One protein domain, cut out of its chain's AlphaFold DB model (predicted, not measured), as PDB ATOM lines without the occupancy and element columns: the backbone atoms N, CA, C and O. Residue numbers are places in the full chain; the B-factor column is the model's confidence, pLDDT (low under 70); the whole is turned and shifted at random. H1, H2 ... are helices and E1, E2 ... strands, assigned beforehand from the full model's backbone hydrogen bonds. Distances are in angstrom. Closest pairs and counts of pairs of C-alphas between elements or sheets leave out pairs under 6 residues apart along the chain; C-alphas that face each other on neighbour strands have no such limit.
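Overview. This is residues 107 to 252 of the 594 residues of an uncharacterized protein of Candidatus Heimdallarchaeota archaeon LC_3 (UniProt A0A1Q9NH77). A long helix, H1, runs along the longest axis, and a second long helix, H2, folds back beside it. Over one side of this long pair lie H3 next to H2, the small strand hairpin E1 and E2 between H3 and H6, and the helical hairpin H5 and H6 on the side of H1; the first residues of H1, 107 to 113, stick out at one end. The printed part has 146 residues, with six named helices and two named strands in the order H1 H2 H3 E1 E2 H4 H5 H6, the class is mostly helix, and the sheet E1 - E2 is antiparallel. The whole is compact, with a radius of gyration of the C-alphas of 15.9 A, yet elongated in outline, spanning 54 by 34 by 25 A.

Along the chain. Find C-alpha 107 at (12.773, -44.826, 26.903); from there H1, residues 107 to 138, runs 46.4 A. H2, residues 144 to 166, begins at C-alpha 144 at (63.978, -42.755, 37.354) and runs 32.3 A. Next come H3, residues 176 to 185, E1, residues 188 to 192, E2, residues 195 to 199, and the short H4, residues 201 to 204. Then look for H5, residues 224 to 232, 12.0 A long, and H6, residues 238 to 249, 16.2 A long, ending at C-alpha 249 at (45.893, -43.087, 16.855).

Arrangement. Begin at the hub, H1. The helical hairpin H1 and H2 only just touch, with 3 pairs of C-alphas within 8 A, at a shallow tilt of 9 degrees, opposite ways; the closest C-alphas, of Met 121 and Phe 166, are 7.4 A apart. H1 touches H6 at a shallow tilt of 31 degrees, the same way, with the C-alphas of Asp 118 and Leu 238 closest at 5.5 A. H1 also touches H4, closest at the C-alphas of Ser 132 and Thr 204, 6.7 A apart. H5 and H6, a helical hairpin, touch at 16 degrees, a shallow tilt, opposite ways, with the C-alphas of Leu 226 and Ile 248 closest at 6.1 A. H2 and H3, also a helical hairpin, touch through Ser 159 and Leu 182, whose C-alphas are closest at 7.2 A. In the hairpin E1 and E2, look for N 190 and O 197, 2.9 A apart, and N 197 and O 190, 2.8 A apart, within hydrogen-bond range. In H1, H2, H3, H5 and H6 every O i to N i+4 pair is within that range; H4 is too short for such a pair.

Size, cuts and confidence. The two C-alphas farthest apart, of Asn 107 and Asp 142, are 54.2 A apart. The printed part has no cut. The link from H4 to H5, residues 205 to 223, is long. Mean pLDDT of the printed part is 86.0; under 70 are residues 107 to 115, 141 to 146 and 194.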
ATOM      1  N   ASN A 107      11.750 -44.638  27.936       50.62
ATOM      2  CA  ASN A 107      12.773 -44.826  26.903       50.62
ATOM      3  C   ASN A 107      13.502 -43.521  26.544       50.62
ATOM      4  O   ASN A 107      14.716 -43.550  26.356       50.62
ATOM      5  N   GLN A 108      12.811 -42.377  26.485       47.06
ATOM      6  CA  GLN A 108      13.458 -41.071  26.305       47.06
ATOM      7  C   GLN A 108      14.338 -40.706  27.502       47.06
ATOM      8  O   GLN A 108      15.492 -40.352  27.303       47.06
ATOM      9  N   THR A 109      13.853 -40.893  28.730       53.75
ATOM     10  CA  THR A 109      14.614 -40.620  29.960       53.75
ATOM     11  C   THR A 109      15.832 -41.541  30.078       53.75
ATOM     12  O   THR A 109      16.904 -41.107  30.483       53.75
ATOM     13  N   VAL A 110      15.714 -42.812  29.681       59.41
ATOM     14  CA  VAL A 110      16.831 -43.770  29.632       59.41
ATOM     15  C   VAL A 110      17.848 -43.376  28.558       59.41
ATOM     16  O   VAL A 110      19.048 -43.441  28.817       59.41
ATOM     17  N   LEU A 111      17.401 -42.934  27.377       57.69
ATOM     18  CA  LEU A 111      18.288 -42.447  26.312       57.69
ATOM     19  C   LEU A 111      18.989 -41.136  26.696       57.69
ATOM     20  O   LEU A 111      20.182 -40.998  26.438       57.69
ATOM     21  N   GLU A 112      18.286 -40.211  27.349       57.50
ATOM     22  CA  GLU A 112      18.830 -38.951  27.866       57.50
ATOM     23  C   GLU A 112      19.823 -39.197  29.012       57.50
ATOM     24  O   GLU A 112      20.929 -38.662  28.991       57.50
ATOM     25  N   ASN A 113      19.501 -40.082  29.962       62.28
ATOM     26  CA  ASN A 113      20.421 -40.481  31.035       62.28
ATOM     27  C   ASN A 113      21.664 -41.199  30.495       62.28
ATOM     28  O   ASN A 113      22.769 -40.991  30.996       62.28
ATOM     29  N   LYS A 114      21.509 -42.022  29.452       63.69
ATOM     30  CA  LYS A 114      22.630 -42.687  28.779       63.69
ATOM     31  C   LYS A 114      23.521 -41.689  28.037       63.69
ATOM     32  O   LYS A 114      24.736 -41.762  28.181       63.69
ATOM     33  N   ALA A 115      22.937 -40.742  27.302       64.31
ATOM     34  CA  ALA A 115      23.683 -39.684  26.619       64.31
ATOM     35  C   ALA A 115      24.441 -38.781  27.610       64.31
ATOM     36  O   ALA A 115      25.610 -38.474  27.385       64.31
ATOM     37  N   ASN A 116      23.822 -38.434  28.744       73.44
ATOM     38  CA  ASN A 116      24.467 -37.658  29.809       73.44
ATOM     39  C   ASN A 116      25.657 -38.411  30.439       73.44
ATOM     40  O   ASN A 116      26.711 -37.816  30.670       73.44
ATOM     41  N   ASN A 117      25.526 -39.723  30.665       84.44
ATOM     42  CA  ASN A 117      26.613 -40.553  31.196       84.44
ATOM     43  C   ASN A 117      27.767 -40.740  30.190       84.44
ATOM     44  O   ASN A 117      28.935 -40.685  30.583       84.44
ATOM     45  N   ASP A 118      27.459 -40.926  28.899       91.75
ATOM     46  CA  ASP A 118      28.464 -41.005  27.830       91.75
ATOM     47  C   ASP A 118      29.263 -39.695  27.744       91.75
ATOM     48  O   ASP A 118      30.497 -39.718  27.711       91.75
ATOM     49  N   GLN A 119      28.575 -38.548  27.755       92.88
ATOM     50  CA  GLN A 119      29.200 -37.225  27.718       92.88
ATOM     51  C   GLN A 119      30.125 -36.997  28.919       92.88
ATOM     52  O   GLN A 119      31.269 -36.565  28.754       92.88
ATOM     53  N   GLU A 120      29.671 -37.335  30.129       94.75
ATOM     54  CA  GLU A 120      30.482 -37.198  31.339       94.75
ATOM     55  C   GLU A 120      31.741 -38.080  31.288       94.75
ATOM     56  O   GLU A 120      32.831 -37.645  31.682       94.75
ATOM     57  N   MET A 121      31.623 -39.301  30.755       96.31
ATOM     58  CA  MET A 121      32.763 -40.190  30.547       96.31
ATOM     59  C   MET A 121      33.743 -39.631  29.511       96.31
ATOM     60  O   MET A 121      34.956 -39.655  29.743       96.31
ATOM     61  N   ILE A 122      33.245 -39.100  28.390       97.12
ATOM     62  CA  ILE A 122      34.065 -38.466  27.350       97.12
ATOM     63  C   ILE A 122      34.859 -37.299  27.939       97.12
ATOM     64  O   ILE A 122      36.079 -37.244  27.766       97.12
ATOM     65  N   GLU A 123      34.210 -36.397  28.677       96.69
ATOM     66  CA  GLU A 123      34.882 -35.259  29.311       96.69
ATOM     67  C   GLU A 123      35.910 -35.703  30.354       96.69
ATOM     68  O   GLU A 123      37.015 -35.156  30.417       96.69
ATOM     69  N   TYR A 124      35.616 -36.752  31.125       97.50
ATOM     70  CA  TYR A 124      36.603 -37.328  32.032       97.50
ATOM     71  C   TYR A 124      37.831 -37.849  31.266       97.50
ATOM     72  O   TYR A 124      38.967 -37.566  31.654       97.50
ATOM     73  N   ILE A 125      37.632 -38.565  30.153       97.75
ATOM     74  CA  ILE A 125      38.732 -39.066  29.314       97.75
ATOM     75  C   ILE A 125      39.538 -37.904  28.710       97.75
ATOM     76  O   ILE A 125      40.771 -37.956  28.731       97.75
ATOM     77  N   LYS A 126      38.875 -36.845  28.223       97.81
ATOM     78  CA  LYS A 126      39.522 -35.629  27.693       97.81
ATOM     79  C   LYS A 126      40.404 -34.962  28.750       97.81
ATOM     80  O   LYS A 126      41.578 -34.687  28.497       97.81
ATOM     81  N   ASN A 127      39.874 -34.771  29.955       97.88
ATOM     82  CA  ASN A 127      40.611 -34.175  31.067       97.88
ATOM     83  C   ASN A 127      41.803 -35.041  31.489       97.88
ATOM     84  O   ASN A 127      42.916 -34.533  31.635       97.88
ATOM     85  N   ALA A 128      41.604 -36.355  31.608       97.69
ATOM     86  CA  ALA A 128      42.657 -37.308  31.945       97.69
ATOM     87  C   ALA A 128      43.778 -37.373  30.890       97.69
ATOM     88  O   ALA A 128      44.947 -37.580  31.230       97.69
ATOM     89  N   TYR A 129      43.443 -37.190  29.610       98.06
ATOM     90  CA  TYR A 129      44.416 -37.091  28.526       98.06
ATOM     91  C   TYR A 129      45.345 -35.885  28.721       98.06
ATOM     92  O   TYR A 129      46.568 -36.052  28.794       98.06
ATOM     93  N   PHE A 130      44.785 -34.682  28.888       97.56
ATOM     94  CA  PHE A 130      45.587 -33.465  29.063       97.56
ATOM     95  C   PHE A 130      46.323 -33.429  30.406       97.56
ATOM     96  O   PHE A 130      47.494 -33.040  30.444       97.56
ATOM     97  N   SER A 131      45.706 -33.914  31.489       96.62
ATOM     98  CA  SER A 131      46.380 -34.036  32.786       96.62
ATOM     99  C   SER A 131      47.574 -34.989  32.701       96.62
ATOM    100  O   SER A 131      48.624 -34.727  33.285       96.62
ATOM    101  N   SER A 132      47.458 -36.072  31.923       95.69
ATOM    102  CA  SER A 132      48.556 -37.018  31.701       95.69
ATOM    103  C   SER A 132      49.677 -36.393  30.892       95.69
ATOM    104  O   SER A 132      50.841 -36.552  31.256       95.69
ATOM    105  N   LYS A 133      49.347 -35.631  29.846       93.62
ATOM    106  CA  LYS A 133      50.336 -34.879  29.070       93.62
ATOM    107  C   LYS A 133      51.124 -33.921  29.965       93.62
ATOM    108  O   LYS A 133      52.354 -33.938  29.943       93.62
ATOM    109  N   GLN A 134      50.435 -33.166  30.824       93.19
ATOM    110  CA  GLN A 134      51.071 -32.284  31.803       93.19
ATOM    111  C   GLN A 134      51.948 -33.073  32.784       93.19
ATOM    112  O   GLN A 134      53.129 -32.757  32.941       93.19
ATOM    113  N   PHE A 135      51.417 -34.133  33.397       93.06
ATOM    114  CA  PHE A 135      52.153 -34.967  34.348       93.06
ATOM    115  C   PHE A 135      53.456 -35.515  33.748       93.06
ATOM    116  O   PHE A 135      54.522 -35.350  34.347       93.06
ATOM    117  N   PHE A 136      53.388 -36.126  32.561       90.38
ATOM    118  CA  PHE A 136      54.555 -36.715  31.903       90.38
ATOM    119  C   PHE A 136      55.517 -35.670  31.344       90.38
ATOM    120  O   PHE A 136      56.706 -35.957  31.262       90.38
ATOM    121  N   SER A 137      55.049 -34.457  31.027       87.69
ATOM    122  CA  SER A 137      55.928 -33.340  30.664       87.69
ATOM    123  C   SER A 137      56.772 -32.825  31.834       87.69
ATOM    124  O   SER A 137      57.923 -32.450  31.632       87.69
ATOM    125  N   LEU A 138      56.227 -32.864  33.056       85.31
ATOM    126  CA  LEU A 138      56.893 -32.397  34.276       85.31
ATOM    127  C   LEU A 138      57.860 -33.429  34.872       85.31
ATOM    128  O   LEU A 138      58.794 -33.062  35.577       85.31
ATOM    129  N   HIS A 139      57.635 -34.716  34.610       80.38
ATOM    130  CA  HIS A 139      58.406 -35.822  35.187       80.38
ATOM    131  C   HIS A 139      59.283 -36.501  34.126       80.38
ATOM    132  O   HIS A 139      59.259 -37.722  33.963       80.38
ATOM    133  N   LYS A 140      60.039 -35.693  33.377       71.62
ATOM    134  CA  LYS A 140      60.965 -36.143  32.331       71.62
ATOM    135  C   LYS A 140      62.388 -36.329  32.906       71.62
ATOM    136  O   LYS A 140      62.866 -35.487  33.651       71.62
ATOM    137  N   TYR A 141      63.058 -37.425  32.530       63.41
ATOM    138  CA  TYR A 141      64.506 -37.726  32.634       63.41
ATOM    139  C   TYR A 141      65.246 -37.672  33.996       63.41
ATOM    140  O   TYR A 141      66.231 -38.397  34.134       63.41
ATOM    141  N   ASP A 142      64.774 -36.965  35.028       52.16
ATOM    142  CA  ASP A 142      65.544 -36.751  36.265       52.16
ATOM    143  C   ASP A 142      64.965 -37.501  37.479       52.16
ATOM    144  O   ASP A 142      64.020 -37.055  38.114       52.16
ATOM    145  N   LYS A 143      65.608 -38.613  37.881       58.66
ATOM    146  CA  LYS A 143      65.259 -39.512  39.023       58.66
ATOM    147  C   LYS A 143      64.274 -40.645  38.687       58.66
ATOM    148  O   LYS A 143      63.198 -40.772  39.272       58.66
ATOM    149  N   LEU A 144      64.719 -41.569  37.830       60.47
ATOM    150  CA  LEU A 144      63.978 -42.755  37.354       60.47
ATOM    151  C   LEU A 144      63.221 -43.547  38.448       60.47
ATOM    152  O   LEU A 144      62.085 -43.969  38.235       60.47
ATOM    153  N   ILE A 145      63.819 -43.748  39.631       62.34
ATOM    154  CA  ILE A 145      63.191 -44.512  40.728       62.34
ATOM    155  C   ILE A 145      62.034 -43.729  41.372       62.34
ATOM    156  O   ILE A 145      60.973 -44.305  41.629       62.34
ATOM    157  N   ASP A 146      62.217 -42.429  41.617       68.06
ATOM    158  CA  ASP A 146      61.188 -41.563  42.210       68.06
ATOM    159  C   ASP A 146      60.031 -41.343  41.220       68.06
ATOM    160  O   ASP A 146      58.854 -41.468  41.562       68.06
ATOM    161  N   HIS A 147      60.357 -41.149  39.942       76.19
ATOM    162  CA  HIS A 147      59.374 -40.994  38.874       76.19
ATOM    163  C   HIS A 147      58.574 -42.267  38.587       76.19
ATOM    164  O   HIS A 147      57.370 -42.178  38.364       76.19
ATOM    165  N   SER A 148      59.173 -43.458  38.685       78.44
ATOM    166  CA  SER A 148      58.438 -44.721  38.521       78.44
ATOM    167  C   SER A 148      57.375 -44.929  39.612       78.44
ATOM    168  O   SER A 148      56.253 -45.361  39.318       78.44
ATOM    169  N   LYS A 149      57.681 -44.566  40.869       84.06
ATOM    170  CA  LYS A 149      56.704 -44.593  41.973       84.06
ATOM    171  C   LYS A 149      55.597 -43.559  41.764       84.06
ATOM    172  O   LYS A 149      54.426 -43.927  41.834       84.06
ATOM    173  N   LYS A 150      55.959 -42.310  41.441       87.00
ATOM    174  CA  LYS A 150      55.005 -41.225  41.149       87.00
ATOM    175  C   LYS A 150      54.079 -41.577  39.987       87.00
ATOM    176  O   LYS A 150      52.870 -41.466  40.131       87.00
ATOM    177  N   ARG A 151      54.620 -42.104  38.884       89.50
ATOM    178  CA  ARG A 151      53.839 -42.626  37.753       89.50
ATOM    179  C   ARG A 151      52.851 -43.693  38.198       89.50
ATOM    180  O   ARG A 151      51.684 -43.637  37.828       89.50
ATOM    181  N   ARG A 152      53.319 -44.706  38.938       89.69
ATOM    182  CA  ARG A 152      52.459 -45.819  39.360       89.69
ATOM    183  C   ARG A 152      51.303 -45.313  40.214       89.69
ATOM    184  O   ARG A 152      50.183 -45.772  40.014       89.69
ATOM    185  N   GLN A 153      51.585 -44.391  41.132       92.06
ATOM    186  CA  GLN A 153      50.577 -43.773  41.981       92.06
ATOM    187  C   GLN A 153      49.583 -42.956  41.146       92.06
ATOM    188  O   GLN A 153      48.395 -43.245  41.193       92.06
ATOM    189  N   TYR A 154      50.075 -42.063  40.284       94.50
ATOM    190  CA  TYR A 154      49.262 -41.248  39.378       94.50
ATOM    191  C   TYR A 154      48.295 -42.086  38.524       94.50
ATOM    192  O   TYR A 154      47.086 -41.868  38.554       94.50
ATOM    193  N   LEU A 155      48.807 -43.102  37.816       94.50
ATOM    194  CA  LEU A 155      47.977 -43.972  36.973       94.50
ATOM    195  C   LEU A 155      46.979 -44.795  37.796       94.50
ATOM    196  O   LEU A 155      45.865 -45.051  37.340       94.50
ATOM    197  N   ARG A 156      47.369 -45.232  39.000       94.94
ATOM    198  CA  ARG A 156      46.491 -45.995  39.898       94.94
ATOM    199  C   ARG A 156      45.344 -45.138  40.410       94.94
ATOM    200  O   ARG A 156      44.218 -45.621  40.419       94.94
ATOM    201  N   ASP A 157      45.631 -43.916  40.838       95.81
ATOM    202  CA  ASP A 157      44.632 -43.005  41.392       95.81
ATOM    203  C   ASP A 157      43.641 -42.584  40.310       95.81
ATOM    204  O   ASP A 157      42.443 -42.759  40.498       95.81
ATOM    205  N   MET A 158      44.136 -42.201  39.129       96.75
ATOM    206  CA  MET A 158      43.298 -41.905  37.963       96.75
ATOM    207  C   MET A 158      42.402 -43.086  37.567       96.75
ATOM    208  O   MET A 158      41.213 -42.914  37.319       96.75
ATOM    209  N   SER A 159      42.951 -44.305  37.515       96.25
ATOM    210  CA  SER A 159      42.162 -45.483  37.127       96.25
ATOM    211  C   SER A 159      41.114 -45.851  38.180       96.25
ATOM    212  O   SER A 159      40.029 -46.303  37.832       96.25
ATOM    213  N   LYS A 160      41.434 -45.686  39.470       96.00
ATOM    214  CA  LYS A 160      40.481 -45.922  40.562       96.00
ATOM    215  C   LYS A 160      39.362 -44.896  40.564       96.00
ATOM    216  O   LYS A 160      38.219 -45.284  40.755       96.00
ATOM    217  N   ASP A 161      39.694 -43.625  40.371       96.81
ATOM    218  CA  ASP A 161      38.712 -42.548  40.330       96.81
ATOM    219  C   ASP A 161      37.747 -42.741  39.151       96.81
ATOM    220  O   ASP A 161      36.535 -42.787  39.350       96.81
ATOM    221  N   PHE A 162      38.276 -43.043  37.959       96.88
ATOM    222  CA  PHE A 162      37.457 -43.432  36.807       96.88
ATOM    223  C   PHE A 162      36.564 -44.641  37.106       96.88
ATOM    224  O   PHE A 162      35.369 -44.611  36.828       96.88
ATOM    225  N   PHE A 163      37.124 -45.715  37.678       95.62
ATOM    226  CA  PHE A 163      36.349 -46.916  37.995       95.62
ATOM    227  C   PHE A 163      35.229 -46.619  38.994       95.62
ATOM    228  O   PHE A 163      34.095 -47.003  38.757       95.62
ATOM    229  N   ASN A 164      35.520 -45.907  40.082       94.44
ATOM    230  CA  ASN A 164      34.519 -45.567  41.092       94.44
ATOM    231  C   ASN A 164      33.377 -44.724  40.514       94.44
ATOM    232  O   ASN A 164      32.247 -44.847  40.973       94.44
ATOM    233  N   LYS A 165      33.677 -43.883  39.519       95.56
ATOM    234  CA  LYS A 165      32.695 -43.016  38.876       95.56
ATOM    235  C   LYS A 165      31.847 -43.732  37.821       95.56
ATOM    236  O   LYS A 165      30.665 -43.443  37.704       95.56
ATOM    237  N   PHE A 166      32.436 -44.661  37.063       95.62
ATOM    238  CA  PHE A 166      31.804 -45.244  35.871       95.62
ATOM    239  C   PHE A 166      31.645 -46.774  35.904       95.62
ATOM    240  O   PHE A 166      31.314 -47.363  34.877       95.62
ATOM    241  N   ALA A 167      31.876 -47.445  37.038       92.06
ATOM    242  CA  ALA A 167      31.789 -48.911  37.143       92.06
ATOM    243  C   ALA A 167      30.428 -49.489  36.725       92.06
ATOM    244  O   ALA A 167      30.377 -50.628  36.260       92.06
ATOM    245  N   ASP A 168      29.351 -48.720  36.877       90.31
ATOM    246  CA  ASP A 168      27.992 -49.148  36.531       90.31
ATOM    247  C   ASP A 168      27.630 -48.866  35.062       90.31
ATOM    248  O   ASP A 168      26.557 -49.247  34.596       90.31
ATOM    249  N   HIS A 169      28.523 -48.226  34.298       91.69
ATOM    250  CA  HIS A 169      28.304 -47.983  32.879       91.69
ATOM    251  C   HIS A 169      28.364 -49.291  32.078       91.69
ATOM    252  O   HIS A 169      29.308 -50.066  32.223       91.69
ATOM    253  N   GLU A 170      27.424 -49.508  31.149       88.06
ATOM    254  CA  GLU A 170      27.289 -50.771  30.395       88.06
ATOM    255  C   GLU A 170      28.550 -51.190  29.613       88.06
ATOM    256  O   GLU A 170      28.756 -52.373  29.321       88.06
ATOM    257  N   TRP A 171      29.408 -50.231  29.258       88.50
ATOM    258  CA  TRP A 171      30.653 -50.512  28.535       88.50
ATOM    259  C   TRP A 171      31.829 -50.797  29.464       88.50
ATOM    260  O   TRP A 171      32.826 -51.347  29.009       88.50
ATOM    261  N   VAL A 172      31.759 -50.461  30.749       90.88
ATOM    262  CA  VAL A 172      32.876 -50.660  31.680       90.88
ATOM    263  C   VAL A 172      32.847 -52.086  32.224       90.88
ATOM    264  O   VAL A 172      31.838 -52.560  32.739       90.88
ATOM    265  N   LEU A 173      33.971 -52.802  32.119       87.12
ATOM    266  CA  LEU A 173      34.091 -54.117  32.750       87.12
ATOM    267  C   LEU A 173      34.197 -53.954  34.271       87.12
ATOM    268  O   LEU A 173      35.152 -53.352  34.763       87.12
ATOM    269  N   ASN A 174      33.253 -54.536  35.013       88.56
ATOM    270  CA  ASN A 174      33.153 -54.400  36.470       88.56
ATOM    271  C   ASN A 174      33.186 -55.734  37.243       88.56
ATOM    272  O   ASN A 174      33.030 -55.746  38.467       88.56
ATOM    273  N   ASP A 175      33.447 -56.848  36.557       84.25
ATOM    274  CA  ASP A 175      33.584 -58.165  37.179       84.25
ATOM    275  C   ASP A 175      34.848 -58.288  38.067       84.25
ATOM    276  O   ASP A 175      35.748 -57.438  38.080       84.25
ATOM    277  N   GLU A 176      34.944 -59.373  38.842       83.75
ATOM    278  CA  GLU A 176      36.089 -59.618  39.734       83.75
ATOM    279  C   GLU A 176      37.430 -59.711  38.986       83.75
ATOM    280  O   GLU A 176      38.483 -59.329  39.514       83.75
ATOM    281  N   ARG A 177      37.414 -60.162  37.725       78.94
ATOM    282  CA  ARG A 177      38.611 -60.232  36.885       78.94
ATOM    283  C   ARG A 177      39.067 -58.823  36.494       78.94
ATOM    284  O   ARG A 177      40.259 -58.527  36.609       78.94
ATOM    285  N   ALA A 178      38.150 -57.936  36.123       77.69
ATOM    286  CA  ALA A 178      38.407 -56.534  35.821       77.69
ATOM    287  C   ALA A 178      38.946 -55.782  37.046       77.69
ATOM    288  O   ALA A 178      39.980 -55.116  36.955       77.69
ATOM    289  N   LYS A 179      38.353 -55.988  38.232       85.56
ATOM    290  CA  LYS A 179      38.872 -55.429  39.496       85.56
ATOM    291  C   LYS A 179      40.290 -55.923  39.805       85.56
ATOM    292  O   LYS A 179      41.135 -55.149  40.267       85.56
ATOM    293  N   LYS A 180      40.590 -57.199  39.535       82.44
ATOM    294  CA  LYS A 180      41.944 -57.761  39.677       82.44
ATOM    295  C   LYS A 180      42.928 -57.110  38.701       82.44
ATOM    296  O   LYS A 180      44.040 -56.768  39.117       82.44
ATOM    297  N   TYR A 181      42.535 -56.899  37.442       79.06
ATOM    298  CA  TYR A 181      43.363 -56.199  36.457       79.06
ATOM    299  C   TYR A 181      43.628 -54.748  36.863       79.06
ATOM    300  O   TYR A 181      44.792 -54.349  36.882       79.06
ATOM    301  N   LEU A 182      42.611 -54.004  37.306       85.94
ATOM    302  CA  LEU A 182      42.757 -52.641  37.822       85.94
ATOM    303  C   LEU A 182      43.796 -52.566  38.948       85.94
ATOM    304  O   LEU A 182      44.705 -51.736  38.909       85.94
ATOM    305  N   ARG A 183      43.719 -53.468  39.936       85.06
ATOM    306  CA  ARG A 183      44.670 -53.500  41.064       85.06
ATOM    307  C   ARG A 183      46.103 -53.802  40.626       85.06
ATOM    308  O   ARG A 183      47.034 -53.267  41.227       85.06
ATOM    309  N   LYS A 184      46.280 -54.678  39.633       85.31
ATOM    310  CA  LYS A 184      47.596 -55.173  39.201       85.31
ATOM    311  C   LYS A 184      48.260 -54.281  38.152       85.31
ATOM    312  O   LYS A 184      49.478 -54.126  38.176       85.31
ATOM    313  N   HIS A 185      47.478 -53.719  37.238       84.62
ATOM    314  CA  HIS A 185      47.976 -53.048  36.041       84.62
ATOM    315  C   HIS A 185      47.600 -51.566  35.965       84.62
ATOM    316  O   HIS A 185      48.149 -50.886  35.109       84.62
ATOM    317  N   SER A 186      46.743 -51.046  36.852       91.25
ATOM    318  CA  SER A 186      46.287 -49.646  36.826       91.25
ATOM    319  C   SER A 186      45.665 -49.261  35.479       91.25
ATOM    320  O   SER A 186      46.156 -48.362  34.796       91.25
ATOM    321  N   PHE A 187      44.624 -49.992  35.074       92.88
ATOM    322  CA  PHE A 187      43.741 -49.587  33.982       92.88
ATOM    323  C   PHE A 187      42.313 -50.088  34.206       92.88
ATOM    324  O   PHE A 187      42.096 -51.050  34.947       92.88
ATOM    325  N   VAL A 188      41.362 -49.445  33.536       91.88
ATOM    326  CA  VAL A 188      39.956 -49.843  33.434       91.88
ATOM    327  C   VAL A 188      39.664 -50.197  31.980       91.88
ATOM    328  O   VAL A 188      39.999 -49.434  31.076       91.88
ATOM    329  N   ALA A 189      39.078 -51.367  31.745       90.50
ATOM    330  CA  ALA A 189      38.702 -51.802  30.406       90.50
ATOM    331  C   ALA A 189      37.297 -51.303  30.057       90.50
ATOM    332  O   ALA A 189      36.335 -51.606  30.766       90.50
ATOM    333  N   ILE A 190      37.190 -50.589  28.940       91.56
ATOM    334  CA  ILE A 190      35.931 -50.132  28.354       91.56
ATOM    335  C   ILE A 190      35.705 -50.923  27.064       91.56
ATOM    336  O   ILE A 190      36.561 -50.923  26.179       91.56
ATOM    337  N   ARG A 191      34.580 -51.625  26.950       86.38
ATOM    338  CA  ARG A 191      34.174 -52.383  25.765       86.38
ATOM    339  C   ARG A 191      33.997 -51.436  24.587       86.38
ATOM    340  O   ARG A 191      33.310 -50.425  24.690       86.38
ATOM    341  N   TYR A 192      34.599 -51.787  23.457       83.25
ATOM    342  CA  TYR A 192      34.407 -51.058  22.213       83.25
ATOM    343  C   TYR A 192      34.592 -51.996  21.016       83.25
ATOM    344  O   TYR A 192      35.693 -52.494  20.760       83.25
ATOM    345  N   ARG A 193      33.506 -52.221  20.260       76.88
ATOM    346  CA  ARG A 193      33.428 -53.231  19.184       76.88
ATOM    347  C   ARG A 193      33.915 -54.601  19.694       76.88
ATOM    348  O   ARG A 193      33.594 -54.984  20.811       76.88
ATOM    349  N   ASN A 194      34.732 -55.304  18.909       58.12
ATOM    350  CA  ASN A 194      35.326 -56.600  19.262       58.12
ATOM    351  C   ASN A 194      36.616 -56.457  20.103       58.12
ATOM    352  O   ASN A 194      37.451 -57.355  20.114       58.12
ATOM    353  N   GLY A 195      36.835 -55.304  20.743       70.81
ATOM    354  CA  GLY A 195      38.024 -55.018  21.543       70.81
ATOM    355  C   GLY A 195      37.702 -54.139  22.748       70.81
ATOM    356  O   GLY A 195      36.585 -54.148  23.268       70.81
ATOM    357  N   GLY A 196      38.689 -53.364  23.199       83.31
ATOM    358  CA  GLY A 196      38.489 -52.449  24.313       83.31
ATOM    359  C   GLY A 196      39.443 -51.262  24.329       83.31
ATOM    360  O   GLY A 196      40.550 -51.314  23.789       83.31
ATOM    361  N   PHE A 197      38.979 -50.196  24.972       89.88
ATOM    362  CA  PHE A 197      39.766 -49.041  25.359       89.88
ATOM    363  C   PHE A 197      40.240 -49.230  26.801       89.88
ATOM    364  O   PHE A 197      39.451 -49.282  27.742       89.88
ATOM    365  N   GLU A 198      41.549 -49.364  26.974       91.94
ATOM    366  CA  GLU A 198      42.200 -49.478  28.278       91.94
ATOM    367  C   GLU A 198      42.451 -48.067  28.818       91.94
ATOM    368  O   GLU A 198      43.420 -47.415  28.427       91.94
ATOM    369  N   PHE A 199      41.577 -47.552  29.677       94.88
ATOM    370  CA  PHE A 199      41.764 -46.244  30.301       94.88
ATOM    371  C   PHE A 199      42.760 -46.337  31.473       94.88
ATOM    372  O   PHE A 199      42.583 -47.214  32.317       94.88
ATOM    373  N   PRO A 200      43.780 -45.461  31.596       94.75
ATOM    374  CA  PRO A 200      44.230 -44.435  30.643       94.75
ATOM    375  C   PRO A 200      45.324 -44.934  29.664       94.75
ATOM    376  O   PRO A 200      45.822 -44.179  28.826       94.75
ATOM    377  N   GLN A 201      45.725 -46.207  29.757       91.31
ATOM    378  CA  GLN A 201      46.866 -46.788  29.029       91.31
ATOM    379  C   GLN A 201      46.815 -46.625  27.504       91.31
ATOM    380  O   GLN A 201      47.862 -46.523  26.856       91.31
ATOM    381  N   SER A 202      45.611 -46.544  26.939       91.75
ATOM    382  CA  SER A 202      45.364 -46.374  25.507       91.75
ATOM    383  C   SER A 202      46.027 -45.124  24.930       91.75
ATOM    384  O   SER A 202      46.460 -45.164  23.778       91.75
ATOM    385  N   PHE A 203      46.172 -44.052  25.722       93.88
ATOM    386  CA  PHE A 203      46.870 -42.830  25.309       93.88
ATOM    387  C   PHE A 203      48.170 -42.571  26.081       93.88
ATOM    388  O   PHE A 203      49.130 -42.076  25.488       93.88
ATOM    389  N   THR A 204      48.277 -42.942  27.365       93.44
ATOM    390  CA  THR A 204      49.476 -42.604  28.162       93.44
ATOM    391  C   THR A 204      50.744 -43.260  27.633       93.44
ATOM    392  O   THR A 204      51.832 -42.714  27.806       93.44
ATOM    393  N   LYS A 205      50.636 -44.408  26.951       90.31
ATOM    394  CA  LYS A 205      51.792 -45.105  26.369       90.31
ATOM    395  C   LYS A 205      52.603 -44.238  25.397       90.31
ATOM    396  O   LYS A 205      53.801 -44.480  25.288       90.31
ATOM    397  N   TYR A 206      51.979 -43.248  24.748       91.62
ATOM    398  CA  TYR A 206      52.626 -42.326  23.806       91.62
ATOM    399  C   TYR A 206      53.297 -41.117  24.477       91.62
ATOM    400  O   TYR A 206      54.153 -40.484  23.870       91.62
ATOM    401  N   MET A 207      52.928 -40.813  25.723       91.19
ATOM    402  CA  MET A 207      53.424 -39.659  26.489       91.19
ATOM    403  C   MET A 207      54.425 -40.065  27.580       91.19
ATOM    404  O   MET A 207      55.242 -39.262  28.019       91.19
ATOM    405  N   ASP A 208      54.353 -41.312  28.048       88.06
ATOM    406  CA  ASP A 208      55.112 -41.812  29.190       88.06
ATOM    407  C   ASP A 208      56.608 -41.998  28.890       88.06
ATOM    408  O   ASP A 208      57.033 -43.014  28.322       88.06
ATOM    409  N   GLN A 209      57.399 -41.029  29.357       81.19
ATOM    410  CA  GLN A 209      58.866 -40.996  29.296       81.19
ATOM    411  C   GLN A 209      59.536 -41.293  30.655       81.19
ATOM    412  O   GLN A 209      60.736 -41.098  30.816       81.19
ATOM    413  N   THR A 210      58.784 -41.783  31.647       79.62
ATOM    414  CA  THR A 210      59.302 -42.031  33.016       79.62
ATOM    415  C   THR A 210      59.939 -43.420  33.195       79.62
ATOM    416  O   THR A 210      60.345 -43.799  34.296       79.62
ATOM    417  N   VAL A 211      59.985 -44.212  32.121       75.75
ATOM    418  CA  VAL A 211      60.582 -45.557  32.071       75.75
ATOM    419  C   VAL A 211      62.022 -45.501  31.535       75.75
ATOM    420  O   VAL A 211      62.538 -44.425  31.255       75.75
ATOM    421  N   ASP A 212      62.693 -46.653  31.391       75.00
ATOM    422  CA  ASP A 212      64.026 -46.735  30.765       75.00
ATOM    423  C   ASP A 212      64.048 -45.965  29.431       75.00
ATOM    424  O   ASP A 212      63.235 -46.236  28.542       75.00
ATOM    425  N   VAL A 213      65.004 -45.037  29.289       77.31
ATOM    426  CA  VAL A 213      65.228 -44.215  28.084       77.31
ATOM    427  C   VAL A 213      65.367 -45.039  26.810       77.31
ATOM    428  O   VAL A 213      65.031 -44.601  25.711       77.31
ATOM    429  N   ASN A 214      65.812 -46.283  26.955       77.06
ATOM    430  CA  ASN A 214      65.968 -47.209  25.852       77.06
ATOM    431  C   ASN A 214      64.659 -47.864  25.387       77.06
ATOM    432  O   ASN A 214      64.680 -48.556  24.373       77.06
ATOM    433  N   CYS A 215      63.547 -47.660  26.096       80.19
ATOM    434  CA  CYS A 215      62.255 -48.301  25.835       80.19
ATOM    435  C   CYS A 215      61.170 -47.330  25.332       80.19
ATOM    436  O   CYS A 215      60.006 -47.721  25.216       80.19
ATOM    437  N   PHE A 216      61.507 -46.075  25.026       83.38
ATOM    438  CA  PHE A 216      60.610 -45.128  24.351       83.38
ATOM    439  C   PHE A 216      61.280 -44.503  23.114       83.38
ATOM    440  O   PHE A 216      62.472 -44.743  22.910       83.38
ATOM    441  N   PRO A 217      60.533 -43.792  22.245       83.31
ATOM    442  CA  PRO A 217      61.026 -43.352  20.941       83.31
ATOM    443  C   PRO A 217      62.218 -42.405  21.074       83.31
ATOM    444  O   PRO A 217      62.385 -41.744  22.094       83.31
ATOM    445  N   TYR A 218      63.101 -42.372  20.078       81.12
ATOM    446  CA  TYR A 218      64.308 -41.538  20.178       81.12
ATOM    447  C   TYR A 218      64.014 -40.035  20.073       81.12
ATOM    448  O   TYR A 218      64.815 -39.227  20.534       81.12
ATOM    449  N   THR A 219      62.862 -39.680  19.507       84.25
ATOM    450  CA  THR A 219      62.262 -38.344  19.505       84.25
ATOM    451  C   THR A 219      60.846 -38.423  20.064       84.25
ATOM    452  O   THR A 219      60.217 -39.478  20.015       84.25
ATOM    453  N   GLU A 220      60.344 -37.323  20.622       85.19
ATOM    454  CA  GLU A 220      58.977 -37.264  21.143       85.19
ATOM    455  C   GLU A 220      57.961 -37.574  20.034       85.19
ATOM    456  O   GLU A 220      58.122 -37.166  18.882       85.19
ATOM    457  N   VAL A 221      56.939 -38.358  20.377       89.81
ATOM    458  CA  VAL A 221      55.868 -38.713  19.445       89.81
ATOM    459  C   VAL A 221      55.034 -37.464  19.194       89.81
ATOM    460  O   VAL A 221      54.578 -36.841  20.151       89.81
ATOM    461  N   ASN A 222      54.814 -37.114  17.926       90.00
ATOM    462  CA  ASN A 222      53.891 -36.036  17.598       90.00
ATOM    463  C   ASN A 222      52.454 -36.488  17.915       90.00
ATOM    464  O   ASN A 222      51.986 -37.497  17.384       90.00
ATOM    465  N   LEU A 223      51.788 -35.752  18.806       93.94
ATOM    466  CA  LEU A 223      50.413 -35.997  19.233       93.94
ATOM    467  C   LEU A 223      49.455 -34.866  18.839       93.94
ATOM    468  O   LEU A 223      48.303 -34.922  19.252       93.94
ATOM    469  N   ASP A 224      49.883 -33.897  18.026       95.19
ATOM    470  CA  ASP A 224      49.114 -32.689  17.702       95.19
ATOM    471  C   ASP A 224      47.728 -33.019  17.126       95.19
ATOM    472  O   ASP A 224      46.720 -32.487  17.588       95.19
ATOM    473  N   ASP A 225      47.641 -33.962  16.183       93.12
ATOM    474  CA  ASP A 225      46.354 -34.392  15.614       93.12
ATOM    475  C   ASP A 225      45.437 -35.025  16.670       93.12
ATOM    476  O   ASP A 225      44.214 -34.852  16.644       93.12
ATOM    477  N   LEU A 226      46.020 -35.750  17.632       95.31
ATOM    478  CA  LEU A 226      45.275 -36.336  18.741       95.31
ATOM    479  C   LEU A 226      44.847 -35.261  19.743       95.31
ATOM    480  O   LEU A 226      43.713 -35.310  20.209       95.31
ATOM    481  N   ASP A 227      45.692 -34.270  20.028       97.19
ATOM    482  CA  ASP A 227      45.342 -33.123  20.867       97.19
ATOM    483  C   ASP A 227      44.170 -32.343  20.264       97.19
ATOM    484  O   ASP A 227      43.200 -32.043  20.960       97.19
ATOM    485  N   VAL A 228      44.235 -32.046  18.959       97.19
ATOM    486  CA  VAL A 228      43.177 -31.357  18.206       97.19
ATOM    487  C   VAL A 228      41.883 -32.160  18.260       97.19
ATOM    488  O   VAL A 228      40.825 -31.597  18.542       97.19
ATOM    489  N   TYR A 229      41.957 -33.474  18.040       97.38
ATOM    490  CA  TYR A 229      40.797 -34.353  18.128       97.38
ATOM    491  C   TYR A 229      40.172 -34.358  19.528       97.38
ATOM    492  O   TYR A 229      38.978 -34.103  19.664       97.38
ATOM    493  N   ILE A 230      40.971 -34.615  20.570       96.94
ATOM    494  CA  ILE A 230      40.499 -34.688  21.958       96.94
ATOM    495  C   ILE A 230      39.898 -33.347  22.386       96.94
ATOM    496  O   ILE A 230      38.843 -33.329  23.012       96.94
ATOM    497  N   LYS A 231      40.524 -32.222  22.021       96.12
ATOM    498  CA  LYS A 231      40.047 -30.878  22.368       96.12
ATOM    499  C   LYS A 231      38.725 -30.522  21.685       96.12
ATOM    500  O   LYS A 231      37.862 -29.934  22.329       96.12
ATOM    501  N   ASN A 232      38.581 -30.864  20.405       95.38
ATOM    502  CA  ASN A 232      37.479 -30.391  19.562       95.38
ATOM    503  C   ASN A 232      36.337 -31.409  19.399       95.38
ATOM    504  O   ASN A 232      35.399 -31.154  18.642       95.38
ATOM    505  N   PHE A 233      36.415 -32.578  20.041       95.00
ATOM    506  CA  PHE A 233      35.318 -33.538  20.014       95.00
ATOM    507  C   PHE A 233      34.133 -33.026  20.845       95.00
ATOM    508  O   PHE A 233      34.281 -32.771  22.043       95.00
ATOM    509  N   ASN A 234      32.971 -32.919  20.189       89.69
ATOM    510  CA  ASN A 234      31.776 -32.225  20.691       89.69
ATOM    511  C   ASN A 234      30.491 -33.080  20.625       89.69
ATOM    512  O   ASN A 234      29.396 -32.532  20.667       89.69
ATOM    513  N   SER A 235      30.596 -34.394  20.415       88.38
ATOM    514  CA  SER A 235      29.431 -35.291  20.378       88.38
ATOM    515  C   SER A 235      29.294 -36.022  21.710       88.38
ATOM    516  O   SER A 235      30.298 -36.368  22.317       88.38
ATOM    517  N   ASP A 236      28.068 -36.344  22.111       86.31
ATOM    518  CA  ASP A 236      27.799 -37.072  23.361       86.31
ATOM    519  C   ASP A 236      27.809 -38.596  23.162       86.31
ATOM    520  O   ASP A 236      27.306 -39.352  23.979       86.31
ATOM    521  N   ASN A 237      28.336 -39.070  22.030       89.81
ATOM    522  CA  ASN A 237      28.321 -40.479  21.665       89.81
ATOM    523  C   ASN A 237      29.702 -41.106  21.884       89.81
ATOM    524  O   ASN A 237      30.650 -40.858  21.125       89.81
ATOM    525  N   LEU A 238      29.800 -41.986  22.879       91.12
ATOM    526  CA  LEU A 238      31.057 -42.630  23.257       91.12
ATOM    527  C   LEU A 238      31.619 -43.532  22.134       91.12
ATOM    528  O   LEU A 238      32.834 -43.639  21.950       91.12
ATOM    529  N   ASN A 239      30.760 -44.108  21.284       90.00
ATOM    530  CA  ASN A 239      31.175 -44.907  20.122       90.00
ATOM    531  C   ASN A 239      31.797 -44.028  19.032       90.00
ATOM    532  O   ASN A 239      32.780 -44.429  18.396       90.00
ATOM    533  N   ALA A 240      31.236 -42.839  18.803       91.50
ATOM    534  CA  ALA A 240      31.803 -41.848  17.898       91.50
ATOM    535  C   ALA A 240      33.153 -41.348  18.434       91.50
ATOM    536  O   ALA A 240      34.113 -41.260  17.662       91.50
ATOM    537  N   PHE A 241      33.255 -41.138  19.752       94.94
ATOM    538  CA  PHE A 241      34.496 -40.744  20.414       94.94
ATOM    539  C   PHE A 241      35.603 -41.791  20.232       94.94
ATOM    540  O   PHE A 241      36.708 -41.469  19.791       94.94
ATOM    541  N   PHE A 242      35.326 -43.067  20.497       93.56
ATOM    542  CA  PHE A 242      36.330 -44.111  20.291       93.56
ATOM    543  C   PHE A 242      36.636 -44.338  18.805       93.56
ATOM    544  O   PHE A 242      37.797 -44.536  18.443       93.56
ATOM    545  N   SER A 243      35.640 -44.243  17.917       90.06
ATOM    546  CA  SER A 243      35.857 -44.340  16.463       90.06
ATOM    547  C   SER A 243      36.832 -43.280  15.958       90.06
ATOM    548  O   SER A 243      37.768 -43.615  15.227       90.06
ATOM    549  N   GLY A 244      36.645 -42.021  16.362       91.06
ATOM    550  CA  GLY A 244      37.551 -40.934  16.008       91.06
ATOM    551  C   GLY A 244      38.923 -41.085  16.667       91.06
ATOM    552  O   GLY A 244      39.931 -40.985  15.971       91.06
ATOM    553  N   PHE A 245      38.974 -41.443  17.955       94.19
ATOM    554  CA  PHE A 245      40.224 -41.658  18.690       94.19
ATOM    555  C   PHE A 245      41.111 -42.701  18.002       94.19
ATOM    556  O   PHE A 245      42.258 -42.420  17.655       94.19
ATOM    557  N   TYR A 246      40.577 -43.897  17.736       88.94
ATOM    558  CA  TYR A 246      41.343 -44.966  17.093       88.94
ATOM    559  C   TYR A 246      41.692 -44.660  15.635       88.94
ATOM    560  O   TYR A 246      42.673 -45.206  15.130       88.94
ATOM    561  N   ARG A 247      40.917 -43.810  14.949       85.94
ATOM    562  CA  ARG A 247      41.268 -43.335  13.605       85.94
ATOM    563  C   ARG A 247      42.537 -42.487  13.646       85.94
ATOM    564  O   ARG A 247      43.448 -42.771  12.878       85.94
ATOM    565  N   ILE A 248      42.615 -41.525  14.567       89.19
ATOM    566  CA  ILE A 248      43.792 -40.659  14.720       89.19
ATOM    567  C   ILE A 248      44.993 -41.449  15.251       89.19
ATOM    568  O   ILE A 248      46.083 -41.373  14.697       89.19
ATOM    569  N   VAL A 249      44.798 -42.295  16.269       89.38
ATOM    570  CA  VAL A 249      45.893 -43.087  16.855       89.38
ATOM    571  C   VAL A 249      46.604 -43.959  15.819       89.38
ATOM    572  O   VAL A 249      47.827 -44.066  15.855       89.38
ATOM    573  N   LYS A 250      45.875 -44.557  14.870       83.06
ATOM    574  CA  LYS A 250      46.470 -45.379  13.800       83.06
ATOM    575  C   LYS A 250      47.420 -44.607  12.878       83.06
ATOM    576  O   LYS A 250      48.283 -45.236  12.275       83.06
ATOM    577  N   GLN A 251      47.268 -43.289  12.786       82.62
ATOM    578  CA  GLN A 251      48.082 -42.408  11.942       82.62
ATOM    579  C   GLN A 251      49.353 -41.926  12.654       82.62
ATOM    580  O   GLN A 251      50.276 -41.439  12.007       82.62
ATOM    581  N   ILE A 252      49.448 -42.110  13.978       86.69
ATOM    582  CA  ILE A 252      50.636 -41.733  14.747       86.69
ATOM    583  C   ILE A 252      51.852 -42.511  14.234       86.69
ATOM    584  O   ILE A 252      51.872 -43.748  14.247       86.69
TER     585      ILE A 252